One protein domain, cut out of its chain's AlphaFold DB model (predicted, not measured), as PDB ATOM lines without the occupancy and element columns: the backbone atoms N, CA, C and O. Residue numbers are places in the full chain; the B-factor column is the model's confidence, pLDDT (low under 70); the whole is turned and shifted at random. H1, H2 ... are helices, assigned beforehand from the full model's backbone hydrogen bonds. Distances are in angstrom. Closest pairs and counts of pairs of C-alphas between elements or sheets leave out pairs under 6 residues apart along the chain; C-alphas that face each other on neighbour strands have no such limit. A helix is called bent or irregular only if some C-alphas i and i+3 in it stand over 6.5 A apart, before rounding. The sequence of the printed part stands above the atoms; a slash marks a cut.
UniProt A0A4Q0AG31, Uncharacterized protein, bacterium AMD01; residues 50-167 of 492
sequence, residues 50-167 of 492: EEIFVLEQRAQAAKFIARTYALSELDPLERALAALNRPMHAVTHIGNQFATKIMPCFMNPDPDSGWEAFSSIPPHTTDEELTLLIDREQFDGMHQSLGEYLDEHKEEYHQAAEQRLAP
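Overview. This is residues 50 to 167 of the 492 residues of an uncharacterized protein of bacterium AMD01 (UniProt A0A4Q0AG31). Three helices that cross one another make the core: the long H1, with H3 across it and H6 running slantwise over it, while H4 folds back over H3 and H6. H7 packs on the first part of H1 at one end of the long axis, and H2 lies at the other end, touching no helix; short H5 lies near H3. The printed part has 118 residues with seven named helices, H1 to H7 in chain order, and no named strand: all helix, with mostly crossed packing. It is compact, with a radius of gyration of the C-alphas of 15.6 A, yet elongated, spanning 53 by 33 by 24 A.

Along the chain. Find C-alpha 50 at (-30.440, 27.598, -26.001); from there H1, residues 50 to 69, runs 29.0 A to C-alpha 69 at (-30.126, 30.574, -54.844). H6, residues 136 to 152, is 24.1 A long, and H7, residues 154 to 165, runs 17.1 A to C-alpha 165 at (-28.418, 16.880, -24.591). H3 is residues 96 to 106, 15.3 A, and H2 residues 76 to 85, 14.4 A. Both are irregular, only just: C-alphas 101 and 104 of H3 are 6.7 A apart, and C-alphas 80 and 83 of H2 are 6.9 A apart. H4 is residues 111 to 119, 12.0 A, and H5 residues 126 to 132, 10.0 A.

Arrangement. Start at Ala 62 of H1, whose C-alpha is 5.9 A from that of Ala 99, the closest pair with H3; these helices touch about perpendicular, at 84 degrees. H1 touches H6 with residues 57 to 65 alone, at a steep tilt of 43 degrees, opposite ways; the closest C-alphas are those of Gln 57 and Leu 150, 6.8 A. With residues 50 to 57 alone it touches H7, closest at Phe 53 and Ala 161, C-alphas 5.4 A apart. H3 and H6 touch at Phe 106 and His 143, their closest C-alphas at 4.9 A. H3 and H4 form a helical hairpin, with closest C-alphas at Cys 105 and Gly 114, 4.2 A. H5 is close to H3 but not clearly touching, the C-alphas of Phe 98 and Glu 128 being closest at 7.4 A. H2 is apart from H1 and H3, for instance. Every O i to N i+4 pair is within hydrogen-bond range in H1, H4, H5, H6 and H7; in H2 it is 4 of 6 and in H3 4 of 7.

Size, cuts and confidence. The two C-alphas farthest apart, those of Leu 84 and Pro 167, are 54.0 A apart. The printed part has no cut, and no link is long. Mean pLDDT of the printed part is 88.2; look for values under 70 at residues 71 to 74, 76, 79 to 80, 82 to 90 and 167.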
ATOM      1  N   GLU A  50     -30.298  26.301 -25.347       95.50
ATOM      2  CA  GLU A  50     -30.440  27.598 -26.001       95.50
ATOM      3  C   GLU A  50     -29.295  27.880 -26.981       95.50
ATOM      4  O   GLU A  50     -29.541  28.343 -28.093       95.50
ATOM      5  N   GLU A  51     -28.050  27.566 -26.613       94.88
ATOM      6  CA  GLU A  51     -26.899  27.737 -27.507       94.88
ATOM      7  C   GLU A  51     -26.999  26.821 -28.734       94.88
ATOM      8  O   GLU A  51     -26.820  27.274 -29.867       94.88
ATOM      9  N   ILE A  52     -27.328  25.542 -28.529       95.25
ATOM     10  CA  ILE A  52     -27.475  24.572 -29.624       95.25
ATOM     11  C   ILE A  52     -28.657  24.945 -30.517       95.25
ATOM     12  O   ILE A  52     -28.558  24.835 -31.738       95.25
ATOM     13  N   PHE A  53     -29.757  25.411 -29.928       96.44
ATOM     14  CA  PHE A  53     -30.927  25.893 -30.651       96.44
ATOM     15  C   PHE A  53     -30.578  27.078 -31.560       96.44
ATOM     16  O   PHE A  53     -30.910  27.054 -32.744       96.44
ATOM     17  N   VAL A  54     -29.845  28.077 -31.053       96.31
ATOM     18  CA  VAL A  54     -29.386  29.219 -31.866       96.31
ATOM     19  C   VAL A  54     -28.487  28.752 -33.014       96.31
ATOM     20  O   VAL A  54     -28.632  29.223 -34.144       96.31
ATOM     21  N   LEU A  55     -27.578  27.806 -32.759       95.81
ATOM     22  CA  LEU A  55     -26.736  27.227 -33.808       95.81
ATOM     23  C   LEU A  55     -27.558  26.441 -34.844       95.81
ATOM     24  O   LEU A  55     -27.259  26.511 -36.035       95.81
ATOM     25  N   GLU A  56     -28.607  25.727 -34.428       95.88
ATOM     26  CA  GLU A  56     -29.541  25.055 -35.340       95.88
ATOM     27  C   GLU A  56     -30.289  26.057 -36.214       95.88
ATOM     28  O   GLU A  56     -30.283  25.895 -37.432       95.88
ATOM     29  N   GLN A  57     -30.827  27.138 -35.645       95.88
ATOM     30  CA  GLN A  57     -31.475  28.190 -36.431       95.88
ATOM     31  C   GLN A  57     -30.531  28.781 -37.483       95.88
ATOM     32  O   GLN A  57     -30.915  28.907 -38.644       95.88
ATOM     33  N   ARG A  58     -29.280  29.082 -37.112       95.81
ATOM     34  CA  ARG A  58     -28.264  29.581 -38.054       95.81
ATOM     35  C   ARG A  58     -27.964  28.574 -39.163       95.81
ATOM     36  O   ARG A  58     -27.956  28.929 -40.339       95.81
ATOM     37  N   ALA A  59     -27.765  27.304 -38.812       94.62
ATOM     38  CA  ALA A  59     -27.487  26.255 -39.788       94.62
ATOM     39  C   ALA A  59     -28.650  26.062 -40.777       94.62
ATOM     40  O   ALA A  59     -28.422  25.823 -41.963       94.62
ATOM     41  N   GLN A  60     -29.897  26.162 -40.310       95.69
ATOM     42  CA  GLN A  60     -31.078  26.044 -41.167       95.69
ATOM     43  C   GLN A  60     -31.305  27.305 -42.005       95.69
ATOM     44  O   GLN A  60     -31.615  27.182 -43.188       95.69
ATOM     45  N   ALA A  61     -31.039  28.495 -41.463       96.12
ATOM     46  CA  ALA A  61     -31.073  29.745 -42.216       96.12
ATOM     47  C   ALA A  61     -30.057  29.752 -43.368       96.12
ATOM     48  O   ALA A  61     -30.421  30.034 -44.508       96.12
ATOM     49  N   ALA A  62     -28.808  29.353 -43.110       94.38
ATOM     50  CA  ALA A  62     -27.788  29.238 -44.152       94.38
ATOM     51  C   ALA A  62     -28.203  28.251 -45.261       94.38
ATOM     52  O   ALA A  62     -28.062  28.554 -46.446       94.38
ATOM     53  N   LYS A  63     -28.778  27.093 -44.897       92.56
ATOM     54  CA  LYS A  63     -29.312  26.120 -45.869       92.56
ATOM     55  C   LYS A  63     -30.492  26.671 -46.661       92.56
ATOM     56  O   LYS A  63     -30.581  26.388 -47.851       92.56
ATOM     57  N   PHE A  64     -31.399  27.396 -46.011       93.00
ATOM     58  CA  PHE A  64     -32.550  28.017 -46.659       93.00
ATOM     59  C   PHE A  64     -32.082  29.020 -47.713       93.00
ATOM     60  O   PHE A  64     -32.422  28.867 -48.882       93.00
ATOM     61  N   ILE A  65     -31.212  29.960 -47.326       91.75
ATOM     62  CA  ILE A  65     -30.640  30.965 -48.231       91.75
ATOM     63  C   ILE A  65     -29.948  30.274 -49.410       91.75
ATOM     64  O   ILE A  65     -30.283  30.540 -50.561       91.75
ATOM     65  N   ALA A  66     -29.050  29.318 -49.145       89.19
ATOM     66  CA  ALA A  66     -28.349  28.590 -50.201       89.19
ATOM     67  C   ALA A  66     -29.306  27.869 -51.166       89.19
ATOM     68  O   ALA A  66     -29.081  27.880 -52.374       89.19
ATOM     69  N   ARG A  67     -30.392  27.266 -50.663       85.69
ATOM     70  CA  ARG A  67     -31.404  26.601 -51.501       85.69
ATOM     71  C   ARG A  67     -32.168  27.577 -52.385       85.69
ATOM     72  O   ARG A  67     -32.407  27.243 -53.539       85.69
ATOM     73  N   THR A  68     -32.501  28.761 -51.876       85.12
ATOM     74  CA  THR A  68     -33.191  29.800 -52.654       85.12
ATOM     75  C   THR A  68     -32.365  30.251 -53.861       85.12
ATOM     76  O   THR A  68     -32.924  30.535 -54.916       85.12
ATOM     77  N   TYR A  69     -31.035  30.249 -53.741       82.31
ATOM     78  CA  TYR A  69     -30.126  30.574 -54.844       82.31
ATOM     79  C   TYR A  69     -29.775  29.380 -55.747       82.31
ATOM     80  O   TYR A  69     -29.418  29.583 -56.902       82.31
ATOM     81  N   ALA A  70     -29.893  28.139 -55.266       73.62
ATOM     82  CA  ALA A  70     -29.419  26.947 -55.977       73.62
ATOM     83  C   ALA A  70     -30.250  26.528 -57.211       73.62
ATOM     84  O   ALA A  70     -29.839  25.597 -57.908       73.62
ATOM     85  N   LEU A  71     -31.407  27.160 -57.475       68.31
ATOM     86  CA  LEU A  71     -32.288  26.875 -58.624       68.31
ATOM     87  C   LEU A  71     -32.502  25.370 -58.870       68.31
ATOM     88  O   LEU A  71     -32.346  24.854 -59.984       68.31
ATOM     89  N   SER A  72     -32.790  24.635 -57.797       65.12
ATOM     90  CA  SER A  72     -32.795  23.166 -57.784       65.12
ATOM     91  C   SER A  72     -33.800  22.528 -58.751       65.12
ATOM     92  O   SER A  72     -33.629  21.384 -59.167       65.12
ATOM     93  N   GLU A  73     -34.823  23.288 -59.109       67.56
ATOM     94  CA  GLU A  73     -35.928  22.955 -59.995       67.56
ATOM     95  C   GLU A  73     -35.587  23.051 -61.489       67.56
ATOM     96  O   GLU A  73     -36.339  22.513 -62.298       67.56
ATOM     97  N   LEU A  74     -34.471  23.691 -61.857       68.38
ATOM     98  CA  LEU A  74     -34.041  23.814 -63.253       68.38
ATOM     99  C   LEU A  74     -33.228  22.604 -63.712       68.38
ATOM    100  O   LEU A  74     -32.334  22.128 -62.993       68.38
ATOM    101  N   ASP A  75     -33.478  22.163 -64.946       72.44
ATOM    102  CA  ASP A  75     -32.655  21.150 -65.604       72.44
ATOM    103  C   ASP A  75     -31.237  21.687 -65.941       72.44
ATOM    104  O   ASP A  75     -30.984  22.894 -65.857       72.44
ATOM    105  N   PRO A  76     -30.261  20.826 -66.297       68.56
ATOM    106  CA  PRO A  76     -28.889  21.270 -66.558       68.56
ATOM    107  C   PRO A  76     -28.748  22.329 -67.666       68.56
ATOM    108  O   PRO A  76     -27.862  23.180 -67.582       68.56
ATOM    109  N   LEU A  77     -29.596  22.294 -68.698       74.75
ATOM    110  CA  LEU A  77     -29.569  23.261 -69.797       74.75
ATOM    111  C   LEU A  77     -30.213  24.581 -69.368       74.75
ATOM    112  O   LEU A  77     -29.655  25.646 -69.624       74.75
ATOM    113  N   GLU A  78     -31.352  24.521 -68.685       72.06
ATOM    114  CA  GLU A  78     -32.023  25.689 -68.113       72.06
ATOM    115  C   GLU A  78     -31.120  26.413 -67.117       72.06
ATOM    116  O   GLU A  78     -31.020  27.637 -67.162       72.06
ATOM    117  N   ARG A  79     -30.391  25.667 -66.282       69.75
ATOM    118  CA  ARG A  79     -29.412  26.215 -65.340       69.75
ATOM    119  C   ARG A  79     -28.231  26.872 -66.050       69.75
ATOM    120  O   ARG A  79     -27.838  27.972 -65.675       69.75
ATOM    121  N   ALA A  80     -27.709  26.259 -67.114       68.31
ATOM    122  CA  ALA A  80     -26.645  26.853 -67.928       68.31
ATOM    123  C   ALA A  80     -27.092  28.148 -68.634       68.31
ATOM    124  O   ALA A  80     -26.291  29.059 -68.843       68.31
ATOM    125  N   LEU A  81     -28.377  28.249 -68.987       71.06
ATOM    126  CA  LEU A  81     -28.973  29.433 -69.608       71.06
ATOM    127  C   LEU A  81     -29.540  30.431 -68.585       71.06
ATOM    128  O   LEU A  81     -29.892  31.550 -68.966       71.06
ATOM    129  N   ALA A  82     -29.621  30.068 -67.301       66.94
ATOM    130  CA  ALA A  82     -30.229  30.889 -66.255       66.94
ATOM    131  C   ALA A  82     -29.531  32.245 -66.133       66.94
ATOM    132  O   ALA A  82     -30.210  33.264 -66.052       66.94
ATOM    133  N   ALA A  83     -28.202  32.284 -66.258       66.12
ATOM    134  CA  ALA A  83     -27.429  33.526 -66.242       66.12
ATOM    135  C   ALA A  83     -27.828  34.516 -67.357       66.12
ATOM    136  O   ALA A  83     -27.712  35.724 -67.175       66.12
ATOM    137  N   LEU A  84     -28.332  34.027 -68.498       66.56
ATOM    138  CA  LEU A  84     -28.766  34.867 -69.624       66.56
ATOM    139  C   LEU A  84     -30.187  35.419 -69.438       66.56
ATOM    140  O   LEU A  84     -30.513  36.464 -69.993       66.56
ATOM    141  N   ASN A  85     -31.026  34.716 -68.674       63.28
ATOM    142  CA  ASN A  85     -32.444  35.042 -68.507       63.28
ATOM    143  C   ASN A  85     -32.753  35.704 -67.156       63.28
ATOM    144  O   ASN A  85     -33.687  36.500 -67.066       63.28
ATOM    145  N   ARG A  86     -31.997  35.359 -66.105       65.06
ATOM    146  CA  ARG A  86     -32.110  35.866 -64.730       65.06
ATOM    147  C   ARG A  86     -30.739  35.820 -64.019       65.06
ATOM    148  O   ARG A  86     -30.492  34.907 -63.231       65.06
ATOM    149  N   PRO A  87     -29.854  36.805 -64.267       58.59
ATOM    150  CA  PRO A  87     -28.476  36.807 -63.761       58.59
ATOM    151  C   PRO A  87     -28.359  36.582 -62.243       58.59
ATOM    152  O   PRO A  87     -27.516  35.806 -61.810       58.59
ATOM    153  N   MET A  88     -29.264  37.169 -61.451       59.44
ATOM    154  CA  MET A  88     -29.279  37.104 -59.976       59.44
ATOM    155  C   MET A  88     -29.524  35.704 -59.392       59.44
ATOM    156  O   MET A  88     -29.407  35.510 -58.188       59.44
ATOM    157  N   HIS A  89     -29.896  34.720 -60.215       65.12
ATOM    158  CA  HIS A  89     -30.151  33.357 -59.749       65.12
ATOM    159  C   HIS A  89     -29.105  32.343 -60.221       65.12
ATOM    160  O   HIS A  89     -29.186  31.171 -59.881       65.12
ATOM    161  N   ALA A  90     -28.101  32.764 -60.989       68.62
ATOM    162  CA  ALA A  90     -27.041  31.877 -61.458       68.62
ATOM    163  C   ALA A  90     -25.892  31.742 -60.439       68.62
ATOM    164  O   ALA A  90     -24.728  31.745 -60.823       68.62
ATOM    165  N   VAL A  91     -26.216  31.642 -59.148       78.69
ATOM    166  CA  VAL A  91     -25.227  31.428 -58.083       78.69
ATOM    167  C   VAL A  91     -24.889  29.943 -58.043       78.69
ATOM    168  O   VAL A  91     -25.763  29.103 -57.823       78.69
ATOM    169  N   THR A  92     -23.623  29.603 -58.275       74.50
ATOM    170  CA  THR A  92     -23.204  28.197 -58.320       74.50
ATOM    171  C   THR A  92     -23.000  27.627 -56.924       74.50
ATOM    172  O   THR A  92     -23.402  26.493 -56.648       74.50
ATOM    173  N   HIS A  93     -22.431  28.422 -56.016       79.31
ATOM    174  CA  HIS A  93     -22.187  28.012 -54.646       79.31
ATOM    175  C   HIS A  93     -22.167  29.203 -53.681       79.31
ATOM    176  O   HIS A  93     -21.505  30.207 -53.914       79.31
ATOM    177  N   ILE A  94     -22.834  29.053 -52.534       87.19
ATOM    178  CA  ILE A  94     -22.650  29.935 -51.377       87.19
ATOM    179  C   ILE A  94     -21.796  29.179 -50.360       87.19
ATOM    180  O   ILE A  94     -22.269  28.236 -49.723       87.19
ATOM    181  N   GLY A  95     -20.532  29.583 -50.227       85.69
ATOM    182  CA  GLY A  95     -19.604  28.992 -49.264       85.69
ATOM    183  C   GLY A  95     -19.944  29.351 -47.818       85.69
ATOM    184  O   GLY A  95     -20.500  30.415 -47.546       85.69
ATOM    185  N   ASN A  96     -19.550  28.490 -46.875       88.31
ATOM    186  CA  ASN A  96     -19.879  28.637 -45.452       88.31
ATOM    187  C   ASN A  96     -19.456  30.006 -44.879       88.31
ATOM    188  O   ASN A  96     -20.231  30.642 -44.173       88.31
ATOM    189  N   GLN A  97     -18.269  30.508 -45.243       92.12
ATOM    190  CA  GLN A  97     -17.792  31.820 -44.782       92.12
ATOM    191  C   GLN A  97     -18.632  32.985 -45.315       92.12
ATOM    192  O   GLN A  97     -18.914  33.924 -44.575       92.12
ATOM    193  N   PHE A  98     -19.050  32.933 -46.580       92.56
ATOM    194  CA  PHE A  98     -19.901  33.973 -47.149       92.56
ATOM    195  C   PHE A  98     -21.327  33.893 -46.591       92.56
ATOM    196  O   PHE A  98     -21.904  34.922 -46.240       92.56
ATOM    197  N   ALA A  99     -21.850  32.679 -46.375       92.94
ATOM    198  CA  ALA A  99     -23.112  32.465 -45.672       92.94
ATOM    199  C   ALA A  99     -23.108  33.136 -44.286       92.94
ATOM    200  O   ALA A  99     -24.079  33.802 -43.933       92.94
ATOM    201  N   THR A 100     -22.004  33.054 -43.532       93.31
ATOM    202  CA  THR A 100     -21.845  33.751 -42.241       93.31
ATOM    203  C   THR A 100     -21.923  35.280 -42.361       93.31
ATOM    204  O   THR A 100     -22.363  35.921 -41.408       93.31
ATOM    205  N   LYS A 101     -21.549  35.874 -43.506       93.69
ATOM    206  CA  LYS A 101     -21.661  37.327 -43.749       93.69
ATOM    207  C   LYS A 101     -23.103  37.751 -44.047       93.69
ATOM    208  O   LYS A 101     -23.571  38.726 -43.474       93.69
ATOM    209  N   ILE A 102     -23.804  37.020 -44.919       95.44
ATOM    210  CA  ILE A 102     -25.138  37.419 -45.410       95.44
ATOM    211  C   ILE A 102     -26.288  36.959 -44.506       95.44
ATOM    212  O   ILE A 102     -27.309  37.634 -44.411       95.44
ATOM    213  N   MET A 103     -26.149  35.818 -43.823       96.50
ATOM    214  CA  MET A 103     -27.214  35.242 -42.993       96.50
ATOM    215  C   MET A 103     -27.710  36.207 -41.900       96.50
ATOM    216  O   MET A 103     -28.927  36.344 -41.766       96.50
ATOM    217  N   PRO A 104     -26.844  36.919 -41.145       96.75
ATOM    218  CA  PRO A 104     -27.300  37.883 -40.143       96.75
ATOM    219  C   PRO A 104     -28.166  39.011 -40.714       96.75
ATOM    220  O   PRO A 104     -29.011  39.535 -39.995       96.75
ATOM    221  N   CYS A 105     -27.991  39.372 -41.989       97.69
ATOM    222  CA  CYS A 105     -28.806  40.387 -42.650       97.69
ATOM    223  C   CYS A 105     -30.257  39.920 -42.806       97.69
ATOM    224  O   CYS A 105     -31.178  40.651 -42.450       97.69
ATOM    225  N   PHE A 106     -30.462  38.683 -43.270       96.94
ATOM    226  CA  PHE A 106     -31.797  38.093 -43.424       96.94
ATOM    227  C   PHE A 106     -32.436  37.691 -42.090       96.94
ATOM    228  O   PHE A 106     -33.654  37.636 -41.988       96.94
ATOM    229  N   MET A 107     -31.631  37.413 -41.062       96.75
ATOM    230  CA  MET A 107     -32.117  37.095 -39.714       96.75
ATOM    231  C   MET A 107     -32.328  38.339 -38.833       96.75
ATOM    232  O   MET A 107     -32.686  38.199 -37.662       96.75
ATOM    233  N   ASN A 108     -32.070  39.549 -39.343       97.00
ATOM    234  CA  ASN A 108     -32.224  40.772 -38.562       97.00
ATOM    235  C   ASN A 108     -33.710  40.992 -38.213       97.00
ATOM    236  O   ASN A 108     -34.537  40.962 -39.122       97.00
ATOM    237  N   PRO A 109     -34.081  41.243 -36.941       94.94
ATOM    238  CA  PRO A 109     -35.468  41.542 -36.580       94.94
ATOM    239  C   PRO A 109     -36.050  42.767 -37.295       94.94
ATOM    240  O   PRO A 109     -37.263  42.849 -37.466       94.94
ATOM    241  N   ASP A 110     -35.196  43.717 -37.683       96.88
ATOM    242  CA  ASP A 110     -35.554  44.877 -38.490       96.88
ATOM    243  C   ASP A 110     -35.100  44.672 -39.953       96.88
ATOM    244  O   ASP A 110     -33.891  44.691 -40.220       96.88
ATOM    245  N   PRO A 111     -36.037  44.498 -40.907       96.12
ATOM    246  CA  PRO A 111     -35.716  44.324 -42.322       96.12
ATOM    247  C   PRO A 111     -34.921  45.492 -42.914       96.12
ATOM    248  O   PRO A 111     -34.078  45.272 -43.781       96.12
ATOM    249  N   ASP A 112     -35.141  46.725 -42.441       97.50
ATOM    250  CA  ASP A 112     -34.441  47.900 -42.966       97.50
ATOM    251  C   ASP A 112     -32.963  47.892 -42.582       97.50
ATOM    252  O   ASP A 112     -32.096  48.023 -43.448       97.50
ATOM    253  N   SER A 113     -32.677  47.639 -41.304       97.75
ATOM    254  CA  SER A 113     -31.311  47.419 -40.825       97.75
ATOM    255  C   SER A 113     -30.656  46.204 -41.496       97.75
ATOM    256  O   SER A 113     -29.465  46.231 -41.815       97.75
ATOM    257  N   GLY A 114     -31.420  45.128 -41.723       97.38
ATOM    258  CA  GLY A 114     -30.958  43.941 -42.445       97.38
ATOM    259  C   GLY A 114     -30.526  44.260 -43.876       97.38
ATOM    260  O   GLY A 114     -29.433  43.872 -44.290       97.38
ATOM    261  N   TRP A 115     -31.345  45.014 -44.607       97.81
ATOM    262  CA  TRP A 115     -31.067  45.447 -45.975       97.81
ATOM    263  C   TRP A 115     -29.872  46.398 -46.067       97.81
ATOM    264  O   TRP A 115     -29.044  46.252 -46.966       97.81
ATOM    265  N   GLU A 116     -29.762  47.364 -45.150       97.69
ATOM    266  CA  GLU A 116     -28.615  48.277 -45.097       97.69
ATOM    267  C   GLU A 116     -27.315  47.490 -44.894       97.69
ATOM    268  O   GLU A 116     -26.349  47.681 -45.638       97.69
ATOM    269  N   ALA A 117     -27.318  46.542 -43.952       97.38
ATOM    270  CA  ALA A 117     -26.186  45.656 -43.725       97.38
ATOM    271  C   ALA A 117     -25.867  44.817 -44.973       97.38
ATOM    272  O   ALA A 117     -24.713  44.792 -45.392       97.38
ATOM    273  N   PHE A 118     -26.871  44.195 -45.600       96.81
ATOM    274  CA  PHE A 118     -26.702  43.381 -46.807       96.81
ATOM    275  C   PHE A 118     -26.090  44.181 -47.963       96.81
ATOM    276  O   PHE A 118     -25.094  43.768 -48.553       96.81
ATOM    277  N   SER A 119     -26.632  45.372 -48.223       95.06
ATOM    278  CA  SER A 119     -26.195  46.270 -49.301       95.06
ATOM    279  C   SER A 119     -24.784  46.823 -49.090       95.06
ATOM    280  O   SER A 119     -24.165  47.323 -50.028       95.06
ATOM    281  N   SER A 120     -24.279  46.774 -47.854       95.94
ATOM    282  CA  SER A 120     -22.936  47.239 -47.502       95.94
ATOM    283  C   SER A 120     -21.848  46.176 -47.675       95.94
ATOM    284  O   SER A 120     -20.663  46.503 -47.570       95.94
ATOM    285  N   ILE A 121     -22.220  44.916 -47.934       95.12
ATOM    286  CA  ILE A 121     -21.263  43.818 -48.087       95.12
ATOM    287  C   ILE A 121     -20.508  43.999 -49.412       95.12
ATOM    288  O   ILE A 121     -21.134  44.035 -50.471       95.12
ATOM    289  N   PRO A 122     -19.167  44.099 -49.401       92.31
ATOM    290  CA  PRO A 122     -18.394  44.107 -50.634       92.31
ATOM    291  C   PRO A 122     -18.313  42.683 -51.216       92.31
ATOM    292  O   PRO A 122     -17.876  41.775 -50.501       92.31
ATOM    293  N   PRO A 123     -18.690  42.460 -52.490       90.81
ATOM    294  CA  PRO A 123     -18.425  41.191 -53.157       90.81
ATOM    295  C   PRO A 123     -16.946  41.065 -53.518       90.81
ATOM    296  O   PRO A 123     -16.313  42.024 -53.969       90.81
ATOM    297  N   HIS A 124     -16.408  39.860 -53.371       89.44
ATOM    298  CA  HIS A 124     -15.025  39.534 -53.712       89.44
ATOM    299  C   HIS A 124     -14.890  38.414 -54.741       89.44
ATOM    300  O   HIS A 124     -13.809  38.224 -55.301       89.44
ATOM    301  N   THR A 125     -15.974  37.689 -55.001       87.94
ATOM    302  CA  THR A 125     -16.035  36.625 -56.000       87.94
ATOM    303  C   THR A 125     -17.264  36.794 -56.887       87.94
ATOM    304  O   THR A 125     -18.183  37.545 -56.548       87.94
ATOM    305  N   THR A 126     -17.299  36.088 -58.017       85.19
ATOM    306  CA  THR A 126     -18.438  36.140 -58.943       85.19
ATOM    307  C   THR A 126     -19.724  35.669 -58.259       85.19
ATOM    308  O   THR A 126     -20.750  36.336 -58.356       85.19
ATOM    309  N   ASP A 127     -19.678  34.558 -57.516       85.75
ATOM    310  CA  ASP A 127     -20.845  34.055 -56.776       85.75
ATOM    311  C   ASP A 127     -21.306  35.026 -55.670       85.75
ATOM    312  O   ASP A 127     -22.511  35.182 -55.448       85.75
ATOM    313  N   GLU A 128     -20.372  35.709 -54.993       90.69
ATOM    314  CA  GLU A 128     -20.709  36.738 -54.001       90.69
ATOM    315  C   GLU A 128     -21.406  37.934 -54.659       90.69
ATOM    316  O   GLU A 128     -22.442  38.380 -54.169       90.69
ATOM    317  N   GLU A 129     -20.888  38.421 -55.792       89.06
ATOM    318  CA  GLU A 129     -21.511  39.506 -56.558       89.06
ATOM    319  C   GLU A 129     -22.931  39.125 -56.981       89.06
ATOM    320  O   GLU A 129     -23.876  39.853 -56.687       89.06
ATOM    321  N   LEU A 130     -23.105  37.949 -57.587       86.81
ATOM    322  CA  LEU A 130     -24.414  37.474 -58.038       86.81
ATOM    323  C   LEU A 130     -25.423  37.332 -56.893       86.81
ATOM    324  O   LEU A 130     -26.596  37.655 -57.080       86.81
ATOM    325  N   THR A 131     -24.973  36.905 -55.710       89.19
ATOM    326  CA  THR A 131     -25.821  36.817 -54.513       89.19
ATOM    327  C   THR A 131     -26.271  38.202 -54.038       89.19
ATOM    328  O   THR A 131     -27.409  38.369 -53.608       89.19
ATOM    329  N   LEU A 132     -25.397  39.209 -54.112       91.50
ATOM    330  CA  LEU A 132     -25.673  40.562 -53.615       91.50
ATOM    331  C   LEU A 132     -26.449  41.442 -54.607       91.50
ATOM    332  O   LEU A 132     -26.892  42.524 -54.234       91.50
ATOM    333  N   LEU A 133     -26.645  40.996 -55.851       88.88
ATOM    334  CA  LEU A 133     -27.323  41.770 -56.899       88.88
ATOM    335  C   LEU A 133     -28.855  41.841 -56.771       88.88
ATOM    336  O   LEU A 133     -29.483  42.482 -57.613       88.88
ATOM    337  N   ILE A 134     -29.454  41.212 -55.758       87.81
ATOM    338  CA  ILE A 134     -30.907  41.248 -55.548       87.81
ATOM    339  C   ILE A 134     -31.411  42.658 -55.224       87.81
ATOM    340  O   ILE A 134     -30.720  43.461 -54.596       87.81
ATOM    341  N   ASP A 135     -32.640  42.959 -55.637       90.25
ATOM    342  CA  ASP A 135     -33.302  44.206 -55.266       90.25
ATOM    343  C   ASP A 135     -33.966  44.128 -53.878       90.25
ATOM    344  O   ASP A 135     -34.003  43.088 -53.212       90.25
ATOM    345  N   ARG A 136     -34.495  45.271 -53.425       94.44
ATOM    346  CA  ARG A 136     -35.129  45.376 -52.109       94.44
ATOM    347  C   ARG A 136     -36.375  44.494 -51.978       94.44
ATOM    348  O   ARG A 136     -36.585  43.919 -50.918       94.44
ATOM    349  N   GLU A 137     -37.183  44.381 -53.032       93.81
ATOM    350  CA  GLU A 137     -38.409  43.572 -53.015       93.81
ATOM    351  C   GLU A 137     -38.065  42.087 -52.849       93.81
ATOM    352  O   GLU A 137     -38.670  41.381 -52.041       93.81
ATOM    353  N   GLN A 138     -37.036  41.623 -53.558       90.81
ATOM    354  CA  GLN A 138     -36.516  40.265 -53.438       90.81
ATOM    355  C   GLN A 138     -35.916  39.996 -52.057       90.81
ATOM    356  O   GLN A 138     -36.141  38.920 -51.495       90.81
ATOM    357  N   PHE A 139     -35.177  40.959 -51.498       95.00
ATOM    358  CA  PHE A 139     -34.653  40.849 -50.140       95.00
ATOM    359  C   PHE A 139     -35.777  40.736 -49.112       95.00
ATOM    360  O   PHE A 139     -35.755  39.804 -48.312       95.00
ATOM    361  N   ASP A 140     -36.772  41.627 -49.158       96.69
ATOM    362  CA  ASP A 140     -37.908  41.617 -48.229       96.69
ATOM    363  C   ASP A 140     -38.696  40.302 -48.330       96.69
ATOM    364  O   ASP A 140     -39.044  39.703 -47.312       96.69
ATOM    365  N   GLY A 141     -38.909  39.798 -49.550       94.81
ATOM    366  CA  GLY A 141     -39.550  38.502 -49.770       94.81
ATOM    367  C   GLY A 141     -38.767  37.337 -49.155       94.81
ATOM    368  O   GLY A 141     -39.358  36.457 -48.525       94.81
ATOM    369  N   MET A 142     -37.437  37.328 -49.297       93.69
ATOM    370  CA  MET A 142     -36.579  36.293 -48.710       93.69
ATOM    371  C   MET A 142     -36.485  36.412 -47.186       93.69
ATOM    372  O   MET A 142     -36.534  35.392 -46.501       93.69
ATOM    373  N   HIS A 143     -36.387  37.637 -46.662       97.44
ATOM    374  CA  HIS A 143     -36.386  37.949 -45.231       97.44
ATOM    375  C   HIS A 143     -37.665  37.433 -44.563       97.44
ATOM    376  O   HIS A 143     -37.588  36.631 -43.630       97.44
ATOM    377  N   GLN A 144     -38.832  37.786 -45.115       97.38
ATOM    378  CA  GLN A 144     -40.122  37.312 -44.618       97.38
ATOM    379  C   GLN A 144     -40.225  35.782 -44.689       97.38
ATOM    380  O   GLN A 144     -40.551  35.143 -43.688       97.38
ATOM    381  N   SER A 145     -39.907  35.189 -45.846       96.56
ATOM    382  CA  SER A 145     -40.013  33.735 -46.046       96.56
ATOM    383  C   SER A 145     -39.095  32.955 -45.102       96.56
ATOM    384  O   SER A 145     -39.473  31.897 -44.602       96.56
ATOM    385  N   LEU A 146     -37.891  33.473 -44.834       97.25
ATOM    386  CA  LEU A 146     -36.973  32.878 -43.869       97.25
ATOM    387  C   LEU A 146     -37.523  32.982 -42.440       97.25
ATOM    388  O   LEU A 146     -37.445  32.008 -41.695       97.25
ATOM    389  N   GLY A 147     -38.080  34.135 -42.059       97.00
ATOM    390  CA  GLY A 147     -38.712  34.325 -40.751       97.00
ATOM    391  C   GLY A 147     -39.852  33.332 -40.513       97.00
ATOM    392  O   GLY A 147     -39.847  32.622 -39.510       97.00
ATOM    393  N   GLU A 148     -40.765  33.212 -41.481       97.50
ATOM    394  CA  GLU A 148     -41.870  32.245 -41.451       97.50
ATOM    395  C   GLU A 148     -41.359  30.799 -41.348       97.50
ATOM    396  O   GLU A 148     -41.829  30.036 -40.503       97.50
ATOM    397  N   TYR A 149     -40.345  30.441 -42.145       97.62
ATOM    398  CA  TYR A 149     -39.724  29.115 -42.115       97.62
ATOM    399  C   TYR A 149     -39.129  28.777 -40.741       97.62
ATOM    400  O   TYR A 149     -39.361  27.687 -40.209       97.62
ATOM    401  N   LEU A 150     -38.366  29.702 -40.147       97.00
ATOM    402  CA  LEU A 150     -37.729  29.492 -38.847       97.00
ATOM    403  C   LEU A 150     -38.748  29.425 -37.702       97.00
ATOM    404  O   LEU A 150     -38.532  28.661 -36.760       97.00
ATOM    405  N   ASP A 151     -39.834  30.194 -37.772       97.00
ATOM    406  CA  ASP A 151     -40.907  30.162 -36.776       97.00
ATOM    407  C   ASP A 151     -41.729  28.868 -36.860       97.00
ATOM    408  O   ASP A 151     -42.033  28.274 -35.822       97.00
ATOM    409  N   GLU A 152     -42.030  28.382 -38.070       97.69
ATOM    410  CA  GLU A 152     -42.738  27.111 -38.290       97.69
ATOM    411  C   GLU A 152     -41.975  25.919 -37.688       97.69
ATOM    412  O   GLU A 152     -42.568  25.057 -37.039       97.69
ATOM    413  N   HIS A 153     -40.650  25.896 -37.848       97.25
ATOM    414  CA  HIS A 153     -39.797  24.784 -37.412       97.25
ATOM    415  C   HIS A 153     -39.167  25.004 -36.026       97.25
ATOM    416  O   HIS A 153     -38.376  24.186 -35.552       97.25
ATOM    417  N   LYS A 154     -39.510  26.099 -35.341       96.19
ATOM    418  CA  LYS A 154     -38.896  26.502 -34.070       96.19
ATOM    419  C   LYS A 154     -38.938  25.408 -33.004       96.19
ATOM    420  O   LYS A 154     -37.935  25.143 -32.345       96.19
ATOM    421  N   GLU A 155     -40.099  24.782 -32.842       96.00
ATOM    422  CA  GLU A 155     -40.305  23.722 -31.855       96.00
ATOM    423  C   GLU A 155     -39.505  22.461 -32.212       96.00
ATOM    424  O   GLU A 155     -38.881  21.860 -31.340       96.00
ATOM    425  N   GLU A 156     -39.431  22.102 -33.500       95.62
ATOM    426  CA  GLU A 156     -38.599  20.992 -33.980       95.62
ATOM    427  C   GLU A 156     -37.119  21.233 -33.650       95.62
ATOM    428  O   GLU A 156     -36.437  20.345 -33.135       95.62
ATOM    429  N   TYR A 157     -36.619  22.447 -33.891       94.81
ATOM    430  CA  TYR A 157     -35.227  22.796 -33.606       94.81
ATOM    431  C   TYR A 157     -34.924  22.775 -32.107       94.81
ATOM    432  O   TYR A 157     -33.850  22.320 -31.706       94.81
ATOM    433  N   HIS A 158     -35.869  23.224 -31.276       95.38
ATOM    434  CA  HIS A 158     -35.736  23.165 -29.822       95.38
ATOM    435  C   HIS A 158     -35.687  21.714 -29.331       95.38
ATOM    436  O   HIS A 158     -34.755  21.330 -28.625       95.38
ATOM    437  N   GLN A 159     -36.611  20.867 -29.792       91.56
ATOM    438  CA  GLN A 159     -36.622  19.437 -29.469       91.56
ATOM    439  C   GLN A 159     -35.343  18.735 -29.940       91.56
ATOM    440  O   GLN A 159     -34.777  17.918 -29.213       91.56
ATOM    441  N   ALA A 160     -34.834  19.067 -31.128       89.56
ATOM    442  CA  ALA A 160     -33.577  18.521 -31.623       89.56
ATOM    443  C   ALA A 160     -32.373  18.952 -30.760       89.56
ATOM    444  O   ALA A 160     -31.423  18.180 -30.592       89.56
ATOM    445  N   ALA A 161     -32.374  20.172 -30.215       92.31
ATOM    446  CA  ALA A 161     -31.350  20.636 -29.278       92.31
ATOM    447  C   ALA A 161     -31.435  19.894 -27.930       92.31
ATOM    448  O   ALA A 161     -30.417  19.404 -27.430       92.31
ATOM    449  N   GLU A 162     -32.643  19.722 -27.386       91.31
ATOM    450  CA  GLU A 162     -32.888  18.948 -26.163       91.31
ATOM    451  C   GLU A 162     -32.456  17.487 -26.310       91.31
ATOM    452  O   GLU A 162     -31.753  16.961 -25.445       91.31
ATOM    453  N   GLN A 163     -32.818  16.838 -27.421       88.88
ATOM    454  CA  GLN A 163     -32.476  15.441 -27.686       88.88
ATOM    455  C   GLN A 163     -30.963  15.223 -27.672       88.88
ATOM    456  O   GLN A 163     -30.500  14.318 -26.983       88.88
ATOM    457  N   ARG A 164     -30.177  16.095 -28.325       88.94
ATOM    458  CA  ARG A 164     -28.700  16.010 -28.322       88.94
ATOM    459  C   ARG A 164     -28.098  16.073 -26.918       88.94
ATOM    460  O   ARG A 164     -27.024  15.507 -26.681       88.94
ATOM    461  N   LEU A 165     -28.787  16.745 -25.996       88.19
ATOM    462  CA  LEU A 165     -28.418  16.880 -24.591       88.19
ATOM    463  C   LEU A 165     -29.133  15.874 -23.664       88.19
ATOM    464  O   LEU A 165     -28.842  15.848 -22.463       88.19
ATOM    465  N   ALA A 166     -30.015  15.013 -24.157       82.06
ATOM    466  CA  ALA A 166     -30.717  14.054 -23.312       82.06
ATOM    467  C   ALA A 166     -29.757  12.977 -22.751       82.06
ATOM    468  O   ALA A 166     -28.827  12.548 -23.438       82.06
ATOM    469  N   PRO A 167     -29.935  12.497 -21.507       66.94
ATOM    470  CA  PRO A 167     -29.221  11.320 -21.013       66.94
ATOM    471  C   PRO A 167     -29.626  10.064 -21.803       66.94
ATOM    472  O   PRO A 167     -30.806   9.843 -22.056       66.94
TER     473      PRO A 167